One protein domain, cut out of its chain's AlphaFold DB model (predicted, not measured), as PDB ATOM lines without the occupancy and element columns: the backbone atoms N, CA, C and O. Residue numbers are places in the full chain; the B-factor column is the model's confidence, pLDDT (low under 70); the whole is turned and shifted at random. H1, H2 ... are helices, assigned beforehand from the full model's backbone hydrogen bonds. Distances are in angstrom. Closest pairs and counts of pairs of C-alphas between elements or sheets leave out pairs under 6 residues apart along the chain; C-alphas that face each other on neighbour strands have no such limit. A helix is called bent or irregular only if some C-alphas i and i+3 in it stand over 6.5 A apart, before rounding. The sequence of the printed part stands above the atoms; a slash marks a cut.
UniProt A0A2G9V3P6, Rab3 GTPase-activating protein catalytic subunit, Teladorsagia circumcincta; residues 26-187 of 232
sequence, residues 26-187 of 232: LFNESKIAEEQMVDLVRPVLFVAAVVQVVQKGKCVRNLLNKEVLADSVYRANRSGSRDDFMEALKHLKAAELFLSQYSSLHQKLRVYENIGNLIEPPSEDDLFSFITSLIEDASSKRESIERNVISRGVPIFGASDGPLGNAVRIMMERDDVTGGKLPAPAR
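This is residues 26 to 187 of the 232 residues of the protein "Rab3 GTPase-activating protein catalytic subunit" of Teladorsagia circumcincta (UniProt A0A2G9V3P6). H1b, H2 and H3 lie side by side in an up-and-down bundle, each running against the one before it; H3 runs on past the bundle, where H4 crosses it and short H5 packs on its residues 108 to 112. At the bundle's other end residues 26 to 38, of which 29 to 38 belong to H1, stick out. The printed part has 162 residues with five named helices, H1 to H5, and no named strand: all helix. It is loose, with a radius of gyration of the C-alphas of 22.1 A, and spans 77 by 40 by 34 A.

Find C-alpha 29 at (-51.569, 53.520, 62.441), where H1, residues 29 to 60, begins; by its hydrogen bonds it was assigned as one helix, but it is bent, C-alphas 40 and 43 being 6.8 A apart. Its arms are H1a, residues 29 to 40, 16.4 A, and H1b, residues 43 to 60, 26.0 A, irregular with C-alphas 56 and 59 6.8 A apart. Read on to H2, residues 66 to 79, 20.0 A, and H3, residues 82 to 114, 49.2 A, only just irregular with C-alphas 109 and 112 6.7 A apart. H4, residues 124 to 143, measures 29.0 A; H5, residues 163 to 171, 12.5 A, ends at (-31.543, 16.377, 26.562).

H1a touches no helix. H1b and H2 form a hairpin, closest at C-alphas 43 and 77, 5.5 A. H2 and H3 form another, through H3 residues 82 to 92 alone, closest at C-alphas 76 and 84, 4.7 A. H3 touches H4 at a steep tilt of 46 degrees, C-alphas 102 and 131 being closest at 6.5 A. H5 is about perpendicular to H3, 82 degrees, closest at C-alphas 109 and 167, 5.4 A. Every O i to N i+4 pair is within hydrogen-bond range in H1a, H2 and H5; H1b has 12 of 14, H3 26 of 29, H4 15 of 16.

The C-alphas farthest apart, of Leu 26 and Ala 186, are 79.3 A apart. The printed part has no cut; the link H4 to H5 is long. Look for pLDDT under 70 in 34 residues, among them 111 to 119 and 141 to 152.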
ATOM      1  N   LEU A  26     -49.678  62.558  60.761       66.25
ATOM      2  CA  LEU A  26     -48.870  62.468  61.980       66.25
ATOM      3  C   LEU A  26     -48.855  61.048  62.569       66.25
ATOM      4  O   LEU A  26     -47.850  60.635  63.136       66.25
ATOM      5  N   PHE A  27     -49.939  60.290  62.381       65.19
ATOM      6  CA  PHE A  27     -50.066  58.909  62.834       65.19
ATOM      7  C   PHE A  27     -50.440  58.027  61.652       65.19
ATOM      8  O   PHE A  27     -51.497  58.189  61.040       65.19
ATOM      9  N   ASN A  28     -49.549  57.104  61.303       71.44
ATOM     10  CA  ASN A  28     -49.788  56.127  60.252       71.44
ATOM     11  C   ASN A  28     -50.066  54.768  60.902       71.44
ATOM     12  O   ASN A  28     -49.282  53.830  60.782       71.44
ATOM     13  N   GLU A  29     -51.168  54.697  61.655       75.94
ATOM     14  CA  GLU A  29     -51.569  53.520  62.441       75.94
ATOM     15  C   GLU A  29     -51.677  52.261  61.578       75.94
ATOM     16  O   GLU A  29     -51.302  51.183  62.021       75.94
ATOM     17  N   SER A  30     -52.087  52.405  60.313       75.44
ATOM     18  CA  SER A  30     -52.114  51.306  59.342       75.44
ATOM     19  C   SER A  30     -50.726  50.710  59.100       75.44
ATOM     20  O   SER A  30     -50.576  49.496  59.106       75.44
ATOM     21  N   LYS A  31     -49.692  51.550  58.967       76.69
ATOM     22  CA  LYS A  31     -48.314  51.086  58.768       76.69
ATOM     23  C   LYS A  31     -47.770  50.387  60.017       76.69
ATOM     24  O   LYS A  31     -47.121  49.354  59.911       76.69
ATOM     25  N   ILE A  32     -48.062  50.932  61.198       74.94
ATOM     26  CA  ILE A  32     -47.651  50.333  62.477       74.94
ATOM     27  C   ILE A  32     -48.361  48.986  62.688       74.94
ATOM     28  O   ILE A  32     -47.736  48.021  63.119       74.94
ATOM     29  N   ALA A  33     -49.648  48.896  62.341       76.44
ATOM     30  CA  ALA A  33     -50.409  47.653  62.398       76.44
ATOM     31  C   ALA A  33     -49.865  46.601  61.419       76.44
ATOM     32  O   ALA A  33     -49.728  45.439  61.795       76.44
ATOM     33  N   GLU A  34     -49.500  46.994  60.196       78.12
ATOM     34  CA  GLU A  34     -48.852  46.107  59.222       78.12
ATOM     35  C   GLU A  34     -47.513  45.570  59.745       78.12
ATOM     36  O   GLU A  34     -47.272  44.364  59.688       78.12
ATOM     37  N   GLU A  35     -46.662  46.434  60.305       77.12
ATOM     38  CA  GLU A  35     -45.375  46.035  60.887       77.12
ATOM     39  C   GLU A  35     -45.566  45.021  62.030       77.12
ATOM     40  O   GLU A  35     -44.916  43.972  62.041       77.12
ATOM     41  N   GLN A  36     -46.529  45.262  62.926       78.44
ATOM     42  CA  GLN A  36     -46.855  44.338  64.018       78.44
ATOM     43  C   GLN A  36     -47.447  43.012  63.524       78.44
ATOM     44  O   GLN A  36     -47.086  41.945  64.022       78.44
ATOM     45  N   MET A  37     -48.338  43.047  62.529       78.12
ATOM     46  CA  MET A  37     -48.902  41.832  61.938       78.12
ATOM     47  C   MET A  37     -47.821  40.969  61.290       78.12
ATOM     48  O   MET A  37     -47.848  39.746  61.433       78.12
ATOM     49  N   VAL A  38     -46.848  41.581  60.608       83.31
ATOM     50  CA  VAL A  38     -45.729  40.852  60.001       83.31
ATOM     51  C   VAL A  38     -44.915  40.119  61.064       83.31
ATOM     52  O   VAL A  38     -44.566  38.958  60.849       83.31
ATOM     53  N   ASP A  39     -44.636  40.744  62.206       82.75
ATOM     54  CA  ASP A  39     -43.878  40.101  63.284       82.75
ATOM     55  C   ASP A  39     -44.639  38.924  63.918       82.75
ATOM     56  O   ASP A  39     -44.029  37.903  64.234       82.75
ATOM     57  N   LEU A  40     -45.970  39.006  64.017       85.19
ATOM     58  CA  LEU A  40     -46.813  37.912  64.517       85.19
ATOM     59  C   LEU A  40     -46.925  36.742  63.527       85.19
ATOM     60  O   LEU A  40     -46.965  35.579  63.930       85.19
ATOM     61  N   VAL A  41     -46.982  37.036  62.228       89.69
ATOM     62  CA  VAL A  41     -47.173  36.026  61.176       89.69
ATOM     63  C   VAL A  41     -45.845  35.371  60.771       89.69
ATOM     64  O   VAL A  41     -45.832  34.212  60.347       89.69
ATOM     65  N   ARG A  42     -44.711  36.063  60.945       89.06
ATOM     66  CA  ARG A  42     -43.377  35.583  60.549       89.06
ATOM     67  C   ARG A  42     -43.043  34.187  61.106       89.06
ATOM     68  O   ARG A  42     -42.699  33.335  60.288       89.06
ATOM     69  N   PRO A  43     -43.192  33.874  62.408       91.00
ATOM     70  CA  PRO A  43     -42.879  32.538  62.923       91.00
ATOM     71  C   PRO A  43     -43.680  31.421  62.246       91.00
ATOM     72  O   PRO A  43     -43.137  30.368  61.909       91.00
ATOM     73  N   VAL A  44     -44.968  31.672  61.995       92.00
ATOM     74  CA  VAL A  44     -45.876  30.710  61.353       92.00
ATOM     75  C   VAL A  44     -45.458  30.462  59.907       92.00
ATOM     76  O   VAL A  44     -45.406  29.309  59.473       92.00
ATOM     77  N   LEU A  45     -45.099  31.519  59.171       92.69
ATOM     78  CA  LEU A  45     -44.635  31.404  57.787       92.69
ATOM     79  C   LEU A  45     -43.361  30.569  57.672       92.69
ATOM     80  O   LEU A  45     -43.283  29.703  56.805       92.69
ATOM     81  N   PHE A  46     -42.376  30.793  58.544       93.50
ATOM     82  CA  PHE A  46     -41.122  30.037  58.500       93.50
ATOM     83  C   PHE A  46     -41.327  28.560  58.851       93.50
ATOM     84  O   PHE A  46     -40.761  27.692  58.188       93.50
ATOM     85  N   VAL A  47     -42.179  28.256  59.835       93.44
ATOM     86  CA  VAL A  47     -42.534  26.864  60.162       93.44
ATOM     87  C   VAL A  47     -43.241  26.197  58.981       93.44
ATOM     88  O   VAL A  47     -42.853  25.098  58.580       93.44
ATOM     89  N   ALA A  48     -44.225  26.864  58.376       94.12
ATOM     90  CA  ALA A  48     -44.930  26.345  57.205       94.12
ATOM     91  C   ALA A  48     -43.983  26.116  56.013       94.12
ATOM     92  O   ALA A  48     -44.071  25.080  55.348       94.12
ATOM     93  N   ALA A  49     -43.042  27.035  55.779       92.94
ATOM     94  CA  ALA A  49     -42.039  26.913  54.725       92.94
ATOM     95  C   ALA A  49     -41.135  25.688  54.932       92.94
ATOM     96  O   ALA A  49     -40.948  24.911  53.995       92.94
ATOM     97  N   VAL A  50     -40.634  25.454  56.153       93.00
ATOM     98  CA  VAL A  50     -39.834  24.254  56.463       93.00
ATOM     99  C   VAL A  50     -40.636  22.988  56.193       93.00
ATOM    100  O   VAL A  50     -40.148  22.098  55.498       93.00
ATOM    101  N   VAL A  51     -41.878  22.909  56.679       91.38
ATOM    102  CA  VAL A  51     -42.737  21.735  56.458       91.38
ATOM    103  C   VAL A  51     -42.928  21.473  54.962       91.38
ATOM    104  O   VAL A  51     -42.769  20.336  54.509       91.38
ATOM    105  N   GLN A  52     -43.199  22.518  54.177       91.06
ATOM    106  CA  GLN A  52     -43.390  22.398  52.735       91.06
ATOM    107  C   GLN A  52     -42.112  21.936  52.018       91.06
ATOM    108  O   GLN A  52     -42.175  21.040  51.173       91.06
ATOM    109  N   VAL A  53     -40.957  22.517  52.352       89.81
ATOM    110  CA  VAL A  53     -39.656  22.150  51.770       89.81
ATOM    111  C   VAL A  53     -39.303  20.704  52.114       89.81
ATOM    112  O   VAL A  53     -38.924  19.940  51.231       89.81
ATOM    113  N   VAL A  54     -39.507  20.282  53.363       88.94
ATOM    114  CA  VAL A  54     -39.264  18.900  53.807       88.94
ATOM    115  C   VAL A  54     -40.195  17.912  53.105       88.94
ATOM    116  O   VAL A  54     -39.763  16.823  52.718       88.94
ATOM    117  N   GLN A  55     -41.462  18.278  52.901       88.00
ATOM    118  CA  GLN A  55     -42.428  17.439  52.196       88.00
ATOM    119  C   GLN A  55     -42.079  17.290  50.711       88.00
ATOM    120  O   GLN A  55     -42.097  16.168  50.203       88.00
ATOM    121  N   LYS A  56     -41.724  18.389  50.032       84.62
ATOM    122  CA  LYS A  56     -41.241  18.361  48.642       84.62
ATOM    123  C   LYS A  56     -39.927  17.588  48.525       84.62
ATOM    124  O   LYS A  56     -39.756  16.816  47.592       84.62
ATOM    125  N   GLY A  57     -39.040  17.723  49.508       81.81
ATOM    126  CA  GLY A  57     -37.729  17.077  49.540       81.81
ATOM    127  C   GLY A  57     -37.732  15.571  49.793       81.81
ATOM    128  O   GLY A  57     -36.663  14.964  49.771       81.81
ATOM    129  N   LYS A  58     -38.894  14.929  49.983       79.62
ATOM    130  CA  LYS A  58     -38.991  13.459  50.074       79.62
ATOM    131  C   LYS A  58     -38.399  12.753  48.848       79.62
ATOM    132  O   LYS A  58     -37.872  11.654  48.990       79.62
ATOM    133  N   CYS A  59     -38.444  13.385  47.673       69.12
ATOM    134  CA  CYS A  59     -37.875  12.840  46.441       69.12
ATOM    135  C   CYS A  59     -36.338  12.785  46.436       69.12
ATOM    136  O   CYS A  59     -35.778  11.980  45.702       69.12
ATOM    137  N   VAL A  60     -35.657  13.576  47.274       72.06
ATOM    138  CA  VAL A  60     -34.183  13.683  47.291       72.06
ATOM    139  C   VAL A  60     -33.561  12.984  48.513       72.06
ATOM    140  O   VAL A  60     -32.414  13.230  48.887       72.06
ATOM    141  N   ARG A  61     -34.331  12.075  49.132       70.12
ATOM    142  CA  ARG A  61     -33.954  11.193  50.253       70.12
ATOM    143  C   ARG A  61     -33.247  11.937  51.406       70.12
ATOM    144  O   ARG A  61     -33.929  12.497  52.269       70.12
ATOM    145  N   ASN A  62     -31.909  11.924  51.405       68.31
ATOM    146  CA  ASN A  62     -31.035  12.283  52.532       68.31
ATOM    147  C   ASN A  62     -30.190  13.550  52.313       68.31
ATOM    148  O   ASN A  62     -29.489  13.962  53.231       68.31
ATOM    149  N   LEU A  63     -30.223  14.171  51.129       68.00
ATOM    150  CA  LEU A  63     -29.378  15.346  50.848       68.00
ATOM    151  C   LEU A  63     -29.928  16.634  51.462       68.00
ATOM    152  O   LEU A  63     -29.187  17.572  51.743       68.00
ATOM    153  N   LEU A  64     -31.239  16.676  51.703       79.88
ATOM    154  CA  LEU A  64     -31.852  17.773  52.427       79.88
ATOM    155  C   LEU A  64     -31.576  17.605  53.924       79.88
ATOM    156  O   LEU A  64     -32.127  16.703  54.558       79.88
ATOM    157  N   ASN A  65     -30.783  18.506  54.503       83.81
ATOM    158  CA  ASN A  65     -30.548  18.530  55.943       83.81
ATOM    159  C   ASN A  65     -31.763  19.124  56.682       83.81
ATOM    160  O   ASN A  65     -31.847  20.323  56.953       83.81
ATOM    161  N   LYS A  66     -32.748  18.260  56.947       87.31
ATOM    162  CA  LYS A  66     -34.028  18.614  57.585       87.31
ATOM    163  C   LYS A  66     -33.829  19.147  59.004       87.31
ATOM    164  O   LYS A  66     -34.567  20.037  59.411       87.31
ATOM    165  N   GLU A  67     -32.837  18.615  59.716       88.00
ATOM    166  CA  GLU A  67     -32.502  18.999  61.090       88.00
ATOM    167  C   GLU A  67     -31.992  20.436  61.127       88.00
ATOM    168  O   GLU A  67     -32.573  21.266  61.813       88.00
ATOM    169  N   VAL A  68     -31.021  20.785  60.277       88.69
ATOM    170  CA  VAL A  68     -30.491  22.159  60.200       88.69
ATOM    171  C   VAL A  68     -31.576  23.175  59.832       88.69
ATOM    172  O   VAL A  68     -31.626  24.269  60.401       88.69
ATOM    173  N   LEU A  69     -32.479  22.828  58.909       90.00
ATOM    174  CA  LEU A  69     -33.603  23.698  58.550       90.00
ATOM    175  C   LEU A  69     -34.555  23.905  59.733       90.00
ATOM    176  O   LEU A  69     -34.880  25.050  60.057       90.00
ATOM    177  N   ALA A  70     -34.967  22.818  60.388       91.88
ATOM    178  CA  ALA A  70     -35.867  22.865  61.534       91.88
ATOM    179  C   ALA A  70     -35.245  23.619  62.719       91.88
ATOM    180  O   ALA A  70     -35.896  24.499  63.283       91.88
ATOM    181  N   ASP A  71     -33.978  23.353  63.035       93.31
ATOM    182  CA  ASP A  71     -33.248  23.987  64.132       93.31
ATOM    183  C   ASP A  71     -33.033  25.480  63.886       93.31
ATOM    184  O   ASP A  71     -33.199  26.288  64.804       93.31
ATOM    185  N   SER A  72     -32.721  25.878  62.647       92.81
ATOM    186  CA  SER A  72     -32.540  27.295  62.307       92.81
ATOM    187  C   SER A  72     -33.830  28.100  62.489       92.81
ATOM    188  O   SER A  72     -33.802  29.185  63.073       92.81
ATOM    189  N   VAL A  73     -34.976  27.545  62.080       92.94
ATOM    190  CA  VAL A  73     -36.287  28.179  62.270       92.94
ATOM    191  C   VAL A  73     -36.728  28.135  63.727       92.94
ATOM    192  O   VAL A  73     -37.239  29.131  64.235       92.94
ATOM    193  N   TYR A  74     -36.500  27.023  64.428       93.50
ATOM    194  CA  TYR A  74     -36.788  26.920  65.857       93.50
ATOM    195  C   TYR A  74     -36.017  27.977  66.655       93.50
ATOM    196  O   TYR A  74     -36.602  28.690  67.476       93.50
ATOM    197  N   ARG A  75     -34.721  28.136  66.371       93.19
ATOM    198  CA  ARG A  75     -33.876  29.166  66.979       93.19
ATOM    199  C   ARG A  75     -34.394  30.572  66.677       93.19
ATOM    200  O   ARG A  75     -34.524  31.356  67.613       93.19
ATOM    201  N   ALA A  76     -34.721  30.872  65.419       92.94
ATOM    202  CA  ALA A  76     -35.242  32.181  65.019       92.94
ATOM    203  C   ALA A  76     -36.579  32.514  65.702       92.94
ATOM    204  O   ALA A  76     -36.772  33.622  66.201       92.94
ATOM    205  N   ASN A  77     -37.474  31.531  65.812       91.81
ATOM    206  CA  ASN A  77     -38.748  31.686  66.512       91.81
ATOM    207  C   ASN A  77     -38.564  31.921  68.012       91.81
ATOM    208  O   ASN A  77     -39.335  32.662  68.616       91.81
ATOM    209  N   ARG A  78     -37.552  31.294  68.622       92.12
ATOM    210  CA  ARG A  78     -37.251  31.469  70.044       92.12
ATOM    211  C   ARG A  78     -36.599  32.818  70.339       92.12
ATOM    212  O   ARG A  78     -36.882  33.398  71.382       92.12
ATOM    213  N   SER A  79     -35.698  33.286  69.478       90.94
ATOM    214  CA  SER A  79     -34.998  34.557  69.692       90.94
ATOM    215  C   SER A  79     -35.837  35.770  69.296       90.94
ATOM    216  O   SER A  79     -35.652  36.842  69.865       90.94
ATOM    217  N   GLY A  80     -36.728  35.624  68.308       86.12
ATOM    218  CA  GLY A  80     -37.475  36.737  67.720       86.12
ATOM    219  C   GLY A  80     -36.592  37.725  66.945       86.12
ATOM    220  O   GLY A  80     -37.088  38.746  66.471       86.12
ATOM    221  N   SER A  81     -35.291  37.444  66.803       89.44
ATOM    222  CA  SER A  81     -34.335  38.353  66.174       89.44
ATOM    223  C   SER A  81     -34.439  38.302  64.657       89.44
ATOM    224  O   SER A  81     -34.466  37.231  64.044       89.44
ATOM    225  N   ARG A  82     -34.417  39.479  64.026       87.06
ATOM    226  CA  ARG A  82     -34.408  39.611  62.567       87.06
ATOM    227  C   ARG A  82     -33.220  38.885  61.928       87.06
ATOM    228  O   ARG A  82     -33.387  38.316  60.853       87.06
ATOM    229  N   ASP A  83     -32.063  38.872  62.580       90.19
ATOM    230  CA  ASP A  83     -30.847  38.263  62.030       90.19
ATOM    231  C   ASP A  83     -30.935  36.735  61.983       90.19
ATOM    232  O   ASP A  83     -30.576  36.127  60.975       90.19
ATOM    233  N   ASP A  84     -31.501  36.107  63.019       92.12
ATOM    234  CA  ASP A  84     -31.714  34.656  63.022       92.12
ATOM    235  C   ASP A  84     -32.753  34.251  61.957       92.12
ATOM    236  O   ASP A  84     -32.576  33.243  61.271       92.12
ATOM    237  N   PHE A  85     -33.802  35.060  61.744       91.75
ATOM    238  CA  PHE A  85     -34.749  34.844  60.639       91.75
ATOM    239  C   PHE A  85     -34.098  35.012  59.262       91.75
ATOM    240  O   PHE A  85     -34.424  34.271  58.334       91.75
ATOM    241  N   MET A  86     -33.176  35.964  59.108       92.00
ATOM    242  CA  MET A  86     -32.414  36.132  57.869       92.00
ATOM    243  C   MET A  86     -31.531  34.917  57.590       92.00
ATOM    244  O   MET A  86     -31.449  34.484  56.441       92.00
ATOM    245  N   GLU A  87     -30.909  34.339  58.614       92.50
ATOM    246  CA  GLU A  87     -30.098  33.131  58.467       92.50
ATOM    247  C   GLU A  87     -30.954  31.907  58.116       92.50
ATOM    248  O   GLU A  87     -30.675  31.210  57.139       92.50
ATOM    249  N   ALA A  88     -32.074  31.708  58.817       92.88
ATOM    250  CA  ALA A  88     -33.039  30.662  58.482       92.88
ATOM    251  C   ALA A  88     -33.569  30.803  57.041       92.88
ATOM    252  O   ALA A  88     -33.729  29.811  56.327       92.88
ATOM    253  N   LEU A  89     -33.785  32.038  56.573       93.19
ATOM    254  CA  LEU A  89     -34.219  32.311  55.203       93.19
ATOM    255  C   LEU A  89     -33.148  31.925  54.177       93.19
ATOM    256  O   LEU A  89     -33.496  31.422  53.109       93.19
ATOM    257  N   LYS A  90     -31.860  32.147  54.468       92.38
ATOM    258  CA  LYS A  90     -30.766  31.707  53.585       92.38
ATOM    259  C   LYS A  90     -30.757  30.187  53.453       92.38
ATOM    260  O   LYS A  90     -30.703  29.695  52.327       92.38
ATOM    261  N   HIS A  91     -30.881  29.459  54.564       91.25
ATOM    262  CA  HIS A  91     -30.947  27.996  54.533       91.25
ATOM    263  C   HIS A  91     -32.163  27.493  53.744       91.25
ATOM    264  O   HIS A  91     -32.019  26.622  52.887       91.25
ATOM    265  N   LEU A  92     -33.345  28.083  53.964       91.75
ATOM    266  CA  LEU A  92     -34.561  27.745  53.217       91.75
ATOM    267  C   LEU A  92     -34.409  28.001  51.714       91.75
ATOM    268  O   LEU A  92     -34.741  27.133  50.910       91.75
ATOM    269  N   LYS A  93     -33.858  29.156  51.326       91.44
ATOM    270  CA  LYS A  93     -33.601  29.486  49.916       91.44
ATOM    271  C   LYS A  93     -32.610  28.521  49.270       91.44
ATOM    272  O   LYS A  93     -32.834  28.106  48.136       91.44
ATOM    273  N   ALA A  94     -31.534  28.163  49.969       88.62
ATOM    274  CA  ALA A  94     -30.551  27.205  49.468       88.62
ATOM    275  C   ALA A  94     -31.184  25.821  49.249       88.62
ATOM    276  O   ALA A  94     -31.006  25.218  48.191       88.62
ATOM    277  N   ALA A  95     -31.990  25.360  50.209       89.88
ATOM    278  CA  ALA A  95     -32.732  24.111  50.107       89.88
ATOM    279  C   ALA A  95     -33.739  24.113  48.946       89.88
ATOM    280  O   ALA A  95     -33.793  23.162  48.169       89.88
ATOM    281  N   GLU A  96     -34.525  25.178  48.793       90.44
ATOM    282  CA  GLU A  96     -35.509  25.284  47.715       90.44
ATOM    283  C   GLU A  96     -34.850  25.362  46.333       90.44
ATOM    284  O   GLU A  96     -35.302  24.700  45.397       90.44
ATOM    285  N   LEU A  97     -33.745  26.105  46.215       89.38
ATOM    286  CA  LEU A  97     -32.951  26.161  44.992       89.38
ATOM    287  C   LEU A  97     -32.449  24.769  44.601       89.38
ATOM    288  O   LEU A  97     -32.606  24.366  43.449       89.38
ATOM    289  N   PHE A  98     -31.891  24.031  45.562       88.38
ATOM    290  CA  PHE A  98     -31.413  22.670  45.347       88.38
ATOM    291  C   PHE A  98     -32.541  21.740  44.874       88.38
ATOM    292  O   PHE A  98     -32.390  21.048  43.869       88.38
ATOM    293  N   LEU A  99     -33.704  21.773  45.537       89.19
ATOM    294  CA  LEU A  99     -34.867  20.969  45.144       89.19
ATOM    295  C   LEU A  99     -35.370  21.326  43.744       89.19
ATOM    296  O   LEU A  99     -35.649  20.434  42.948       89.19
ATOM    297  N   SER A 100     -35.462  22.618  43.424       89.38
ATOM    298  CA  SER A 100     -35.900  23.084  42.106       89.38
ATOM    299  C   SER A 100     -34.953  22.615  40.998       89.38
ATOM    300  O   SER A 100     -35.406  22.098  39.973       89.38
ATOM    301  N   GLN A 101     -33.640  22.726  41.224       90.38
ATOM    302  CA  GLN A 101     -32.618  22.241  40.295       90.38
ATOM    303  C   GLN A 101     -32.703  20.727  40.113       90.38
ATOM    304  O   GLN A 101     -32.756  20.258  38.975       90.38
ATOM    305  N   TYR A 102     -32.780  19.977  41.216       90.56
ATOM    306  CA  TYR A 102     -32.903  18.524  41.184       90.56
ATOM    307  C   TYR A 102     -34.158  18.087  40.426       90.56
ATOM    308  O   TYR A 102     -34.055  17.314  39.481       90.56
ATOM    309  N   SER A 103     -35.337  18.609  40.783       88.62
ATOM    310  CA  SER A 103     -36.600  18.232  40.134       88.62
ATOM    311  C   SER A 103     -36.613  18.584  38.647       88.62
ATOM    312  O   SER A 103     -37.085  17.785  37.843       88.62
ATOM    313  N   SER A 104     -36.060  19.739  38.262       90.44
ATOM    314  CA  SER A 104     -35.967  20.122  36.851       90.44
ATOM    315  C   SER A 104     -35.057  19.180  36.061       90.44
ATOM    316  O   SER A 104     -35.422  18.756  34.964       90.44
ATOM    317  N   LEU A 105     -33.886  18.836  36.607       89.56
ATOM    318  CA  LEU A 105     -32.938  17.926  35.960       89.56
ATOM    319  C   LEU A 105     -33.468  16.494  35.909       89.56
ATOM    320  O   LEU A 105     -33.392  15.862  34.859       89.56
ATOM    321  N   HIS A 106     -34.057  16.012  37.003       88.12
ATOM    322  CA  HIS A 106     -34.684  14.694  37.076       88.12
ATOM    323  C   HIS A 106     -35.797  14.563  36.036       88.12
ATOM    324  O   HIS A 106     -35.786  13.623  35.249       88.12
ATOM    325  N   GLN A 107     -36.679  15.563  35.931       87.06
ATOM    326  CA  GLN A 107     -37.725  15.576  34.910       87.06
ATOM    327  C   GLN A 107     -37.132  15.561  33.495       87.06
ATOM    328  O   GLN A 107     -37.555  14.755  32.672       87.06
ATOM    329  N   LYS A 108     -36.137  16.407  33.202       86.06
ATOM    330  CA  LYS A 108     -35.514  16.475  31.868       86.06
ATOM    331  C   LYS A 108     -34.830  15.170  31.462       86.06
ATOM    332  O   LYS A 108     -34.950  14.770  30.311       86.06
ATOM    333  N   LEU A 109     -34.151  14.507  32.396       83.44
ATOM    334  CA  LEU A 109     -33.465  13.240  32.137       83.44
ATOM    335  C   LEU A 109     -34.435  12.048  32.071       83.44
ATOM    336  O   LEU A 109     -34.091  11.025  31.486       83.44
ATOM    337  N   ARG A 110     -35.652  12.184  32.617       77.94
ATOM    338  CA  ARG A 110     -36.681  11.135  32.632       77.94
ATOM    339  C   ARG A 110     -37.663  11.173  31.455       77.94
ATOM    340  O   ARG A 110     -38.244  10.142  31.129       77.94
ATOM    341  N   VAL A 111     -37.827  12.309  30.766       64.50
ATOM    342  CA  VAL A 111     -38.728  12.462  29.590       64.50
ATOM    343  C   VAL A 111     -38.442  11.452  28.451       64.50
ATOM    344  O   VAL A 111     -39.259  11.277  27.548       64.50
ATOM    345  N   TYR A 112     -37.339  10.706  28.545       58.28
ATOM    346  CA  TYR A 112     -36.961   9.586  27.688       58.28
ATOM    347  C   TYR A 112     -37.998   8.448  27.547       58.28
ATOM    348  O   TYR A 112     -38.000   7.788  26.510       58.28
ATOM    349  N   GLU A 113     -38.915   8.236  28.504       53.16
ATOM    350  CA  GLU A 113     -39.909   7.137  28.440       53.16
ATOM    351  C   GLU A 113     -40.786   7.151  27.157       53.16
ATOM    352  O   GLU A 113     -41.322   6.115  26.776       53.16
ATOM    353  N   ASN A 114     -40.899   8.283  26.442       51.34
ATOM    354  CA  ASN A 114     -41.807   8.422  25.292       51.34
ATOM    355  C   ASN A 114     -41.172   8.246  23.896       51.34
ATOM    356  O   ASN A 114     -41.914   8.174  22.915       51.34
ATOM    357  N   ILE A 115     -39.842   8.160  23.761       54.97
ATOM    358  CA  ILE A 115     -39.174   8.043  22.446       54.97
ATOM    359  C   ILE A 115     -38.607   6.625  22.278       54.97
ATOM    360  O   ILE A 115     -37.406   6.392  22.349       54.97
ATOM    361  N   GLY A 116     -39.508   5.666  22.057       53.28
ATOM    362  CA  GLY A 116     -39.211   4.384  21.408       53.28
ATOM    363  C   GLY A 116     -38.157   3.480  22.066       53.28
ATOM    364  O   GLY A 116     -37.051   3.361  21.553       53.28
ATOM    365  N   ASN A 117     -38.544   2.778  23.135       53.03
ATOM    366  CA  ASN A 117     -38.310   1.352  23.465       53.03
ATOM    367  C   ASN A 117     -36.975   0.619  23.146       53.03
ATOM    368  O   ASN A 117     -36.967  -0.608  23.196       53.03
ATOM    369  N   LEU A 118     -35.852   1.272  22.833       54.72
ATOM    370  CA  LEU A 118     -34.615   0.572  22.426       54.72
ATOM    371  C   LEU A 118     -33.446   0.665  23.414       54.72
ATOM    372  O   LEU A 118     -32.479  -0.075  23.245       54.72
ATOM    373  N   ILE A 119     -33.499   1.537  24.423       64.31
ATOM    374  CA  ILE A 119     -32.426   1.673  25.419       64.31
ATOM    375  C   ILE A 119     -33.049   1.557  26.808       64.31
ATOM    376  O   ILE A 119     -34.085   2.161  27.082       64.31
ATOM    377  N   GLU A 120     -32.432   0.753  27.673       71.94
ATOM    378  CA  GLU A 120     -32.858   0.630  29.066       71.94
ATOM    379  C   GLU A 120     -32.803   2.005  29.751       71.94
ATOM    380  O   GLU A 120     -31.828   2.741  29.564       71.94
ATOM    381  N   PRO A 121     -33.833   2.384  30.523       73.69
ATOM    382  CA  PRO A 121     -33.803   3.628  31.272       73.69
ATOM    383  C   PRO A 121     -32.686   3.584  32.329       73.69
ATOM    384  O   PRO A 121     -32.399   2.518  32.881       73.69
ATOM    385  N   PRO A 122     -32.041   4.724  32.635       80.25
ATOM    386  CA  PRO A 122     -31.043   4.776  33.696       80.25
ATOM    387  C   PRO A 122     -31.676   4.441  35.051       80.25
ATOM    388  O   PRO A 122     -32.817   4.814  35.323       80.25
ATOM    389  N   SER A 123     -30.916   3.761  35.915       84.94
ATOM    390  CA  SER A 123     -31.342   3.488  37.289       84.94
ATOM    391  C   SER A 123     -31.604   4.797  38.039       84.94
ATOM    392  O   SER A 123     -30.865   5.772  37.892       84.94
ATOM    393  N   GLU A 124     -32.630   4.812  38.893       83.88
ATOM    394  CA  GLU A 124     -32.940   5.971  39.740       83.88
ATOM    395  C   GLU A 124     -31.766   6.345  40.659       83.88
ATOM    396  O   GLU A 124     -31.546   7.525  40.924       83.88
ATOM    397  N   ASP A 125     -30.970   5.369  41.108       84.81
ATOM    398  CA  ASP A 125     -29.795   5.641  41.944       84.81
ATOM    399  C   ASP A 125     -28.642   6.274  41.136       84.81
ATOM    400  O   ASP A 125     -27.947   7.162  41.640       84.81
ATOM    401  N   ASP A 126     -28.487   5.896  39.862       84.75
ATOM    402  CA  ASP A 126     -27.494   6.493  38.959       84.75
ATOM    403  C   ASP A 126     -27.874   7.932  38.601       84.75
ATOM    404  O   ASP A 126     -27.029   8.832  38.650       84.75
ATOM    405  N   LEU A 127     -29.156   8.174  38.300       87.44
ATOM    406  CA  LEU A 127     -29.695   9.519  38.089       87.44
ATOM    407  C   LEU A 127     -29.500  10.387  39.331       87.44
ATOM    408  O   LEU A 127     -29.036  11.522  39.222       87.44
ATOM    409  N   PHE A 128     -29.817   9.854  40.511       87.00
ATOM    410  CA  PHE A 128     -29.657  10.564  41.773       87.00
ATOM    411  C   PHE A 128     -28.197  10.974  42.016       87.00
ATOM    412  O   PHE A 128     -27.922  12.147  42.290       87.00
ATOM    413  N   SER A 129     -27.255  10.038  41.871       88.62
ATOM    414  CA  SER A 129     -25.816  10.288  42.042       88.62
ATOM    415  C   SER A 129     -25.283  11.310  41.030       88.62
ATOM    416  O   SER A 129     -24.565  12.252  41.388       88.62
ATOM    417  N   PHE A 130     -25.695  11.180  39.766       89.12
ATOM    418  CA  PHE A 130     -25.287  12.075  38.687       89.12
ATOM    419  C   PHE A 130     -25.804  13.506  38.878       89.12
ATOM    420  O   PHE A 130     -25.024  14.457  38.807       89.12
ATOM    421  N   ILE A 131     -27.102  13.675  39.155       89.94
ATOM    422  CA  ILE A 131     -27.719  14.997  39.353       89.94
ATOM    423  C   ILE A 131     -27.105  15.692  40.572       89.94
ATOM    424  O   ILE A 131     -26.803  16.883  40.507       89.94
ATOM    425  N   THR A 132     -26.868  14.950  41.657       88.56
ATOM    426  CA  THR A 132     -26.221  15.485  42.864       88.56
ATOM    427  C   THR A 132     -24.819  15.998  42.547       88.56
ATOM    428  O   THR A 132     -24.519  17.163  42.808       88.56
ATOM    429  N   SER A 133     -24.006  15.183  41.868       89.06
ATOM    430  CA  SER A 133     -22.654  15.570  41.441       89.06
ATOM    431  C   SER A 133     -22.664  16.809  40.534       89.06
ATOM    432  O   SER A 133     -21.769  17.652  40.606       89.06
ATOM    433  N   LEU A 134     -23.688  16.952  39.683       89.31
ATOM    434  CA  LEU A 134     -23.848  18.099  38.786       89.31
ATOM    435  C   LEU A 134     -24.169  19.390  39.538       89.31
ATOM    436  O   LEU A 134     -23.619  20.444  39.208       89.31
ATOM    437  N   ILE A 135     -25.029  19.315  40.551       88.12
ATOM    438  CA  ILE A 135     -25.372  20.468  41.386       88.12
ATOM    439  C   ILE A 135     -24.175  20.877  42.261       88.12
ATOM    440  O   ILE A 135     -23.901  22.073  42.401       88.12
ATOM    441  N   GLU A 136     -23.411  19.920  42.789       85.50
ATOM    442  CA  GLU A 136     -22.192  20.177  43.573       85.50
ATOM    443  C   GLU A 136     -21.070  20.808  42.726       85.50
ATOM    444  O   GLU A 136     -20.481  21.822  43.121       85.50
ATOM    445  N   ASP A 137     -20.806  20.291  41.518       84.06
ATOM    446  CA  ASP A 137     -19.842  20.895  40.579       84.06
ATOM    447  C   ASP A 137     -20.297  22.300  40.137       84.06
ATOM    448  O   ASP A 137     -19.479  23.207  39.985       84.06
ATOM    449  N   ALA A 138     -21.603  22.534  39.975       82.69
ATOM    450  CA  ALA A 138     -22.127  23.865  39.661       82.69
ATOM    451  C   ALA A 138     -22.007  24.853  40.834       82.69
ATOM    452  O   ALA A 138     -21.738  26.037  40.610       82.69
ATOM    453  N   SER A 139     -22.198  24.386  42.068       76.88
ATOM    454  CA  SER A 139     -22.125  25.219  43.276       76.88
ATOM    455  C   SER A 139     -20.682  25.593  43.610       76.88
ATOM    456  O   SER A 139     -20.390  26.769  43.826       76.88
ATOM    457  N   SER A 140     -19.752  24.638  43.517       71.31
ATOM    458  CA  SER A 140     -18.317  24.886  43.729       71.31
ATOM    459  C   SER A 140     -17.731  25.925  42.759       71.31
ATOM    460  O   SER A 140     -16.892  26.728  43.163       71.31
ATOM    461  N   LYS A 141     -18.227  26.001  41.512       63.91
ATOM    462  CA  LYS A 141     -17.846  27.054  40.545       63.91
ATOM    463  C   LYS A 141     -18.202  28.470  41.001       63.91
ATOM    464  O   LYS A 141     -17.530  29.416  40.599       63.91
ATOM    465  N   ARG A 142     -19.288  28.640  41.763       59.34
ATOM    466  CA  ARG A 142     -19.792  29.964  42.166       59.34
ATOM    467  C   ARG A 142     -19.057  30.527  43.377       59.34
ATOM    468  O   ARG A 142     -18.913  31.740  43.470       59.34
ATOM    469  N   GLU A 143     -18.578  29.668  44.269       57.50
ATOM    470  CA  GLU A 143     -17.843  30.090  45.470       57.50
ATOM    471  C   GLU A 143     -16.368  30.401  45.177       57.50
ATOM    472  O   GLU A 143     -15.753  31.213  45.864       57.50
ATOM    473  N   SER A 144     -15.788  29.812  44.125       52.31
ATOM    474  CA  SER A 144     -14.357  29.917  43.826       52.31
ATOM    475  C   SER A 144     -13.979  31.051  42.862       52.31
ATOM    476  O   SER A 144     -13.062  30.868  42.059       52.31
ATOM    477  N   ILE A 145     -14.625  32.222  42.923       51.91
ATOM    478  CA  ILE A 145     -14.245  33.386  42.086       51.91
ATOM    479  C   ILE A 145     -12.744  33.732  42.251       51.91
ATOM    480  O   ILE A 145     -12.115  34.235  41.324       51.91
ATOM    481  N   GLU A 146     -12.141  33.381  43.390       46.75
ATOM    482  CA  GLU A 146     -10.745  33.695  43.723       46.75
ATOM    483  C   GLU A 146      -9.718  32.600  43.402       46.75
ATOM    484  O   GLU A 146      -8.523  32.791  43.634       46.75
ATOM    485  N   ARG A 147     -10.118  31.435  42.883       50.88
ATOM    486  CA  ARG A 147      -9.152  30.371  42.585       50.88
ATOM    487  C   ARG A 147      -9.371  29.861  41.178       50.88
ATOM    488  O   ARG A 147     -10.489  29.544  40.795       50.88
ATOM    489  N   ASN A 148      -8.272  29.700  40.446       52.06
ATOM    490  CA  ASN A 148      -8.171  29.008  39.159       52.06
ATOM    491  C   ASN A 148      -8.532  27.503  39.276       52.06
ATOM    492  O   ASN A 148      -7.837  26.639  38.739       52.06
ATOM    493  N   VAL A 149      -9.580  27.154  40.026       52.72
ATOM    494  CA  VAL A 149     -10.120  25.809  40.191       52.72
ATOM    495  C   VAL A 149     -10.955  25.538  38.959       52.72
ATOM    496  O   VAL A 149     -12.138  25.851  38.863       52.72
ATOM    497  N   ILE A 150     -10.290  25.002  37.950       55.12
ATOM    498  CA  ILE A 150     -10.950  24.677  36.703       55.12
ATOM    499  C   ILE A 150     -11.715  23.363  36.920       55.12
ATOM    500  O   ILE A 150     -11.098  22.325  37.168       55.12
ATOM    501  N   SER A 151     -13.047  23.417  36.829       58.88
ATOM    502  CA  SER A 151     -13.975  22.322  37.152       58.88
ATOM    503  C   SER A 151     -13.552  20.971  36.572       58.88
ATOM    504  O   SER A 151     -13.221  20.884  35.382       58.88
ATOM    505  N   ARG A 152     -13.599  19.916  37.393       65.12
ATOM    506  CA  ARG A 152     -13.262  18.542  36.977       65.12
ATOM    507  C   ARG A 152     -14.315  17.946  36.038       65.12
ATOM    508  O   ARG A 152     -13.986  17.033  35.287       65.12
ATOM    509  N   GLY A 153     -15.518  18.528  36.016       75.12
ATOM    510  CA  GLY A 153     -16.652  17.999  35.270       75.12
ATOM    511  C   GLY A 153     -17.224  16.763  35.956       75.12
ATOM    512  O   GLY A 153     -16.563  16.133  36.784       75.12
ATOM    513  N   VAL A 154     -18.464  16.423  35.619       85.69
ATOM    514  CA  VAL A 154     -19.121  15.228  36.153       85.69
ATOM    515  C   VAL A 154     -18.951  14.088  35.152       85.69
ATOM    516  O   VAL A 154     -19.324  14.259  33.987       85.69
ATOM    517  N   PRO A 155     -18.375  12.942  35.555       81.81
ATOM    518  CA  PRO A 155     -18.252  11.795  34.668       81.81
ATOM    519  C   PRO A 155     -19.636  11.220  34.347       81.81
ATOM    520  O   PRO A 155     -20.468  11.036  35.231       81.81
ATOM    521  N   ILE A 156     -19.860  10.901  33.073       84.00
ATOM    522  CA  ILE A 156     -21.049  10.178  32.615       84.00
ATOM    523  C   ILE A 156     -20.646   8.719  32.416       84.00
ATOM    524  O   ILE A 156     -19.959   8.376  31.450       84.00
ATOM    525  N   PHE A 157     -21.039   7.856  33.351       75.44
ATOM    526  CA  PHE A 157     -20.763   6.424  33.259       75.44
ATOM    527  C   PHE A 157     -21.568   5.790  32.116       75.44
ATOM    528  O   PHE A 157     -22.721   6.143  31.876       75.44
ATOM    529  N   GLY A 158     -20.927   4.892  31.364       73.19
ATOM    530  CA  GLY A 158     -21.493   4.302  30.146       73.19
ATOM    531  C   GLY A 158     -21.355   5.164  28.881       73.19
ATOM    532  O   GLY A 158     -21.637   4.669  27.795       73.19
ATOM    533  N   ALA A 159     -20.856   6.405  28.988       72.69
ATOM    534  CA  ALA A 159     -20.597   7.301  27.853       72.69
ATOM    535  C   ALA A 159     -21.792   7.390  26.872       72.69
ATOM    536  O   ALA A 159     -22.933   7.425  27.312       72.69
ATOM    537  N   SER A 160     -21.548   7.460  25.559       67.19
ATOM    538  CA  SER A 160     -22.578   7.610  24.517       67.19
ATOM    539  C   SER A 160     -23.579   6.461  24.424       67.19
ATOM    540  O   SER A 160     -24.694   6.675  23.956       67.19
ATOM    541  N   ASP A 161     -23.180   5.261  24.837       71.12
ATOM    542  CA  ASP A 161     -23.968   4.041  24.647       71.12
ATOM    543  C   ASP A 161     -24.719   3.624  25.918       71.12
ATOM    544  O   ASP A 161     -25.643   2.816  25.863       71.12
ATOM    545  N   GLY A 162     -24.359   4.202  27.064       79.94
ATOM    546  CA  GLY A 162     -25.000   3.935  28.343       79.94
ATOM    547  C   GLY A 162     -26.377   4.598  28.480       79.94
ATOM    548  O   GLY A 162     -26.644   5.615  27.831       79.94
ATOM    549  N   PRO A 163     -27.237   4.089  29.381       82.88
ATOM    550  CA  PRO A 163     -28.542   4.683  29.689       82.88
ATOM    551  C   PRO A 163     -28.468   6.173  30.044       82.88
ATOM    552  O   PRO A 163     -29.189   7.003  29.492       82.88
ATOM    553  N   LEU A 164     -27.531   6.530  30.930       85.06
ATOM    554  CA  LEU A 164     -27.370   7.896  31.422       85.06
ATOM    555  C   LEU A 164     -26.866   8.850  30.334       85.06
ATOM    556  O   LEU A 164     -27.389   9.951  30.179       85.06
ATOM    557  N   GLY A 165     -25.858   8.441  29.563       82.50
ATOM    558  CA  GLY A 165     -25.339   9.292  28.497       82.50
ATOM    559  C   GLY A 165     -26.300   9.433  27.327       82.50
ATOM    560  O   GLY A 165     -26.328  10.499  26.719       82.50
ATOM    561  N   ASN A 166     -27.161   8.445  27.071       79.69
ATOM    562  CA  ASN A 166     -28.273   8.603  26.138       79.69
ATOM    563  C   ASN A 166     -29.320   9.604  26.633       79.69
ATOM    564  O   ASN A 166     -29.748  10.451  25.850       79.69
ATOM    565  N   ALA A 167     -29.679   9.574  27.920       82.31
ATOM    566  CA  ALA A 167     -30.574  10.574  28.502       82.31
ATOM    567  C   ALA A 167     -29.996  11.997  28.372       82.31
ATOM    568  O   ALA A 167     -30.692  12.921  27.951       82.31
ATOM    569  N   VAL A 168     -28.697  12.169  28.649       84.81
ATOM    570  CA  VAL A 168     -27.999  13.455  28.471       84.81
ATOM    571  C   VAL A 168     -27.923  13.854  26.996       84.81
ATOM    572  O   VAL A 168     -28.169  15.010  26.667       84.81
ATOM    573  N   ARG A 169     -27.614  12.913  26.098       79.44
ATOM    574  CA  ARG A 169     -27.556  13.148  24.649       79.44
ATOM    575  C   ARG A 169     -28.877  13.709  24.149       79.44
ATOM    576  O   ARG A 169     -28.860  14.747  23.510       79.44
ATOM    577  N   ILE A 170     -29.990  13.065  24.489       78.12
ATOM    578  CA  ILE A 170     -31.337  13.474  24.067       78.12
ATOM    579  C   ILE A 170     -31.708  14.825  24.670       78.12
ATOM    580  O   ILE A 170     -32.213  15.691  23.967       78.12
ATOM    581  N   MET A 171     -31.378  15.058  25.943       81.25
ATOM    582  CA  MET A 171     -31.543  16.377  26.562       81.25
ATOM    583  C   MET A 171     -30.784  17.485  25.801       81.25
ATOM    584  O   MET A 171     -31.185  18.647  25.859       81.25
ATOM    585  N   MET A 172     -29.682  17.148  25.125       80.81
ATOM    586  CA  MET A 172     -28.849  18.076  24.353       80.81
ATOM    587  C   MET A 172     -29.077  18.000  22.834       80.81
ATOM    588  O   MET A 172     -28.436  18.760  22.102       80.81
ATOM    589  N   GLU A 173     -29.943  17.105  22.344       76.56
ATOM    590  CA  GLU A 173     -30.287  17.033  20.923       76.56
ATOM    591  C   GLU A 173     -30.987  18.332  20.514       76.56
ATOM    592  O   GLU A 173     -31.784  18.906  21.255       76.56
ATOM    593  N   ARG A 174     -30.642  18.830  19.325       70.00
ATOM    594  CA  ARG A 174     -31.338  19.970  18.725       70.00
ATOM    595  C   ARG A 174     -32.585  19.435  18.037       70.00
ATOM    596  O   ARG A 174     -32.513  18.371  17.429       70.00
ATOM    597  N   ASP A 175     -33.668  20.206  18.056       65.88
ATOM    598  CA  ASP A 175     -34.947  19.820  17.438       65.88
ATOM    599  C   ASP A 175     -34.804  19.422  15.952       65.88
ATOM    600  O   ASP A 175     -35.539  18.573  15.454       65.88
ATOM    601  N   ASP A 176     -33.803  19.980  15.262       65.56
ATOM    602  CA  ASP A 176     -33.533  19.742  13.839       65.56
ATOM    603  C   ASP A 176     -32.803  18.412  13.546       65.56
ATOM    604  O   ASP A 176     -32.695  18.008  12.385       65.56
ATOM    605  N   VAL A 177     -32.248  17.736  14.563       63.88
ATOM    606  CA  VAL A 177     -31.450  16.506  14.410       63.88
ATOM    607  C   VAL A 177     -31.887  15.473  15.445       63.88
ATOM    608  O   VAL A 177     -31.348  15.399  16.547       63.88
ATOM    609  N   THR A 178     -32.853  14.641  15.063       61.72
ATOM    610  CA  THR A 178     -33.404  13.584  15.918       61.72
ATOM    611  C   THR A 178     -32.736  12.235  15.655       61.72
ATOM    612  O   THR A 178     -32.677  11.787  14.508       61.72
ATOM    613  N   GLY A 179     -32.297  11.537  16.707       63.81
ATOM    614  CA  GLY A 179     -31.882  10.129  16.622       63.81
ATOM    615  C   GLY A 179     -30.433   9.904  16.179       63.81
ATOM    616  O   GLY A 179     -30.065   8.791  15.799       63.81
ATOM    617  N   GLY A 180     -29.593  10.939  16.240       64.69
ATOM    618  CA  GLY A 180     -28.175  10.826  15.917       64.69
ATOM    619  C   GLY A 180     -27.420  10.078  17.014       64.69
ATOM    620  O   GLY A 180     -27.212  10.610  18.106       64.69
ATOM    621  N   LYS A 181     -26.966   8.850  16.735       67.38
ATOM    622  CA  LYS A 181     -25.992   8.181  17.608       67.38
ATOM    623  C   LYS A 181     -24.679   8.957  17.565       67.38
ATOM    624  O   LYS A 181     -24.226   9.356  16.492       67.38
ATOM    625  N   LEU A 182     -24.071   9.165  18.732       70.88
ATOM    626  CA  LEU A 182     -22.703   9.671  18.777       70.88
ATOM    627  C   LEU A 182     -21.791   8.665  18.049       70.88
ATOM    628  O   LEU A 182     -22.045   7.459  18.111       70.88
ATOM    629  N   PRO A 183     -20.764   9.137  17.323       75.38
ATOM    630  CA  PRO A 183     -19.831   8.242  16.656       75.38
ATOM    631  C   PRO A 183     -19.109   7.370  17.684       75.38
ATOM    632  O   PRO A 183     -18.965   7.752  18.849       75.38
ATOM    633  N   ALA A 184     -18.617   6.216  17.233       76.19
ATOM    634  CA  ALA A 184     -17.815   5.343  18.076       76.19
ATOM    635  C   ALA A 184     -16.627   6.120  18.685       76.19
ATOM    636  O   ALA A 184     -16.043   6.985  18.019       76.19
ATOM    637  N   PRO A 185     -16.255   5.833  19.943       77.62
ATOM    638  CA  PRO A 185     -15.171   6.532  20.616       77.62
ATOM    639  C   PRO A 185     -13.850   6.321  19.865       77.62
ATOM    640  O   PRO A 185     -13.282   5.233  19.881       77.62
ATOM    641  N   ALA A 186     -13.354   7.376  19.216       84.31
ATOM    642  CA  ALA A 186     -12.143   7.314  18.394       84.31
ATOM    643  C   ALA A 186     -10.858   7.690  19.156       84.31
ATOM    644  O   ALA A 186      -9.765   7.284  18.772       84.31
ATOM    645  N   ARG A 187     -10.969   8.481  20.233       85.81
ATOM    646  CA  ARG A 187      -9.810   9.047  20.941       85.81
ATOM    647  C   ARG A 187     -10.061   9.273  22.423       85.81
ATOM    648  O   ARG A 187     -11.189   9.550  22.835       85.81
TER     649      ARG A 187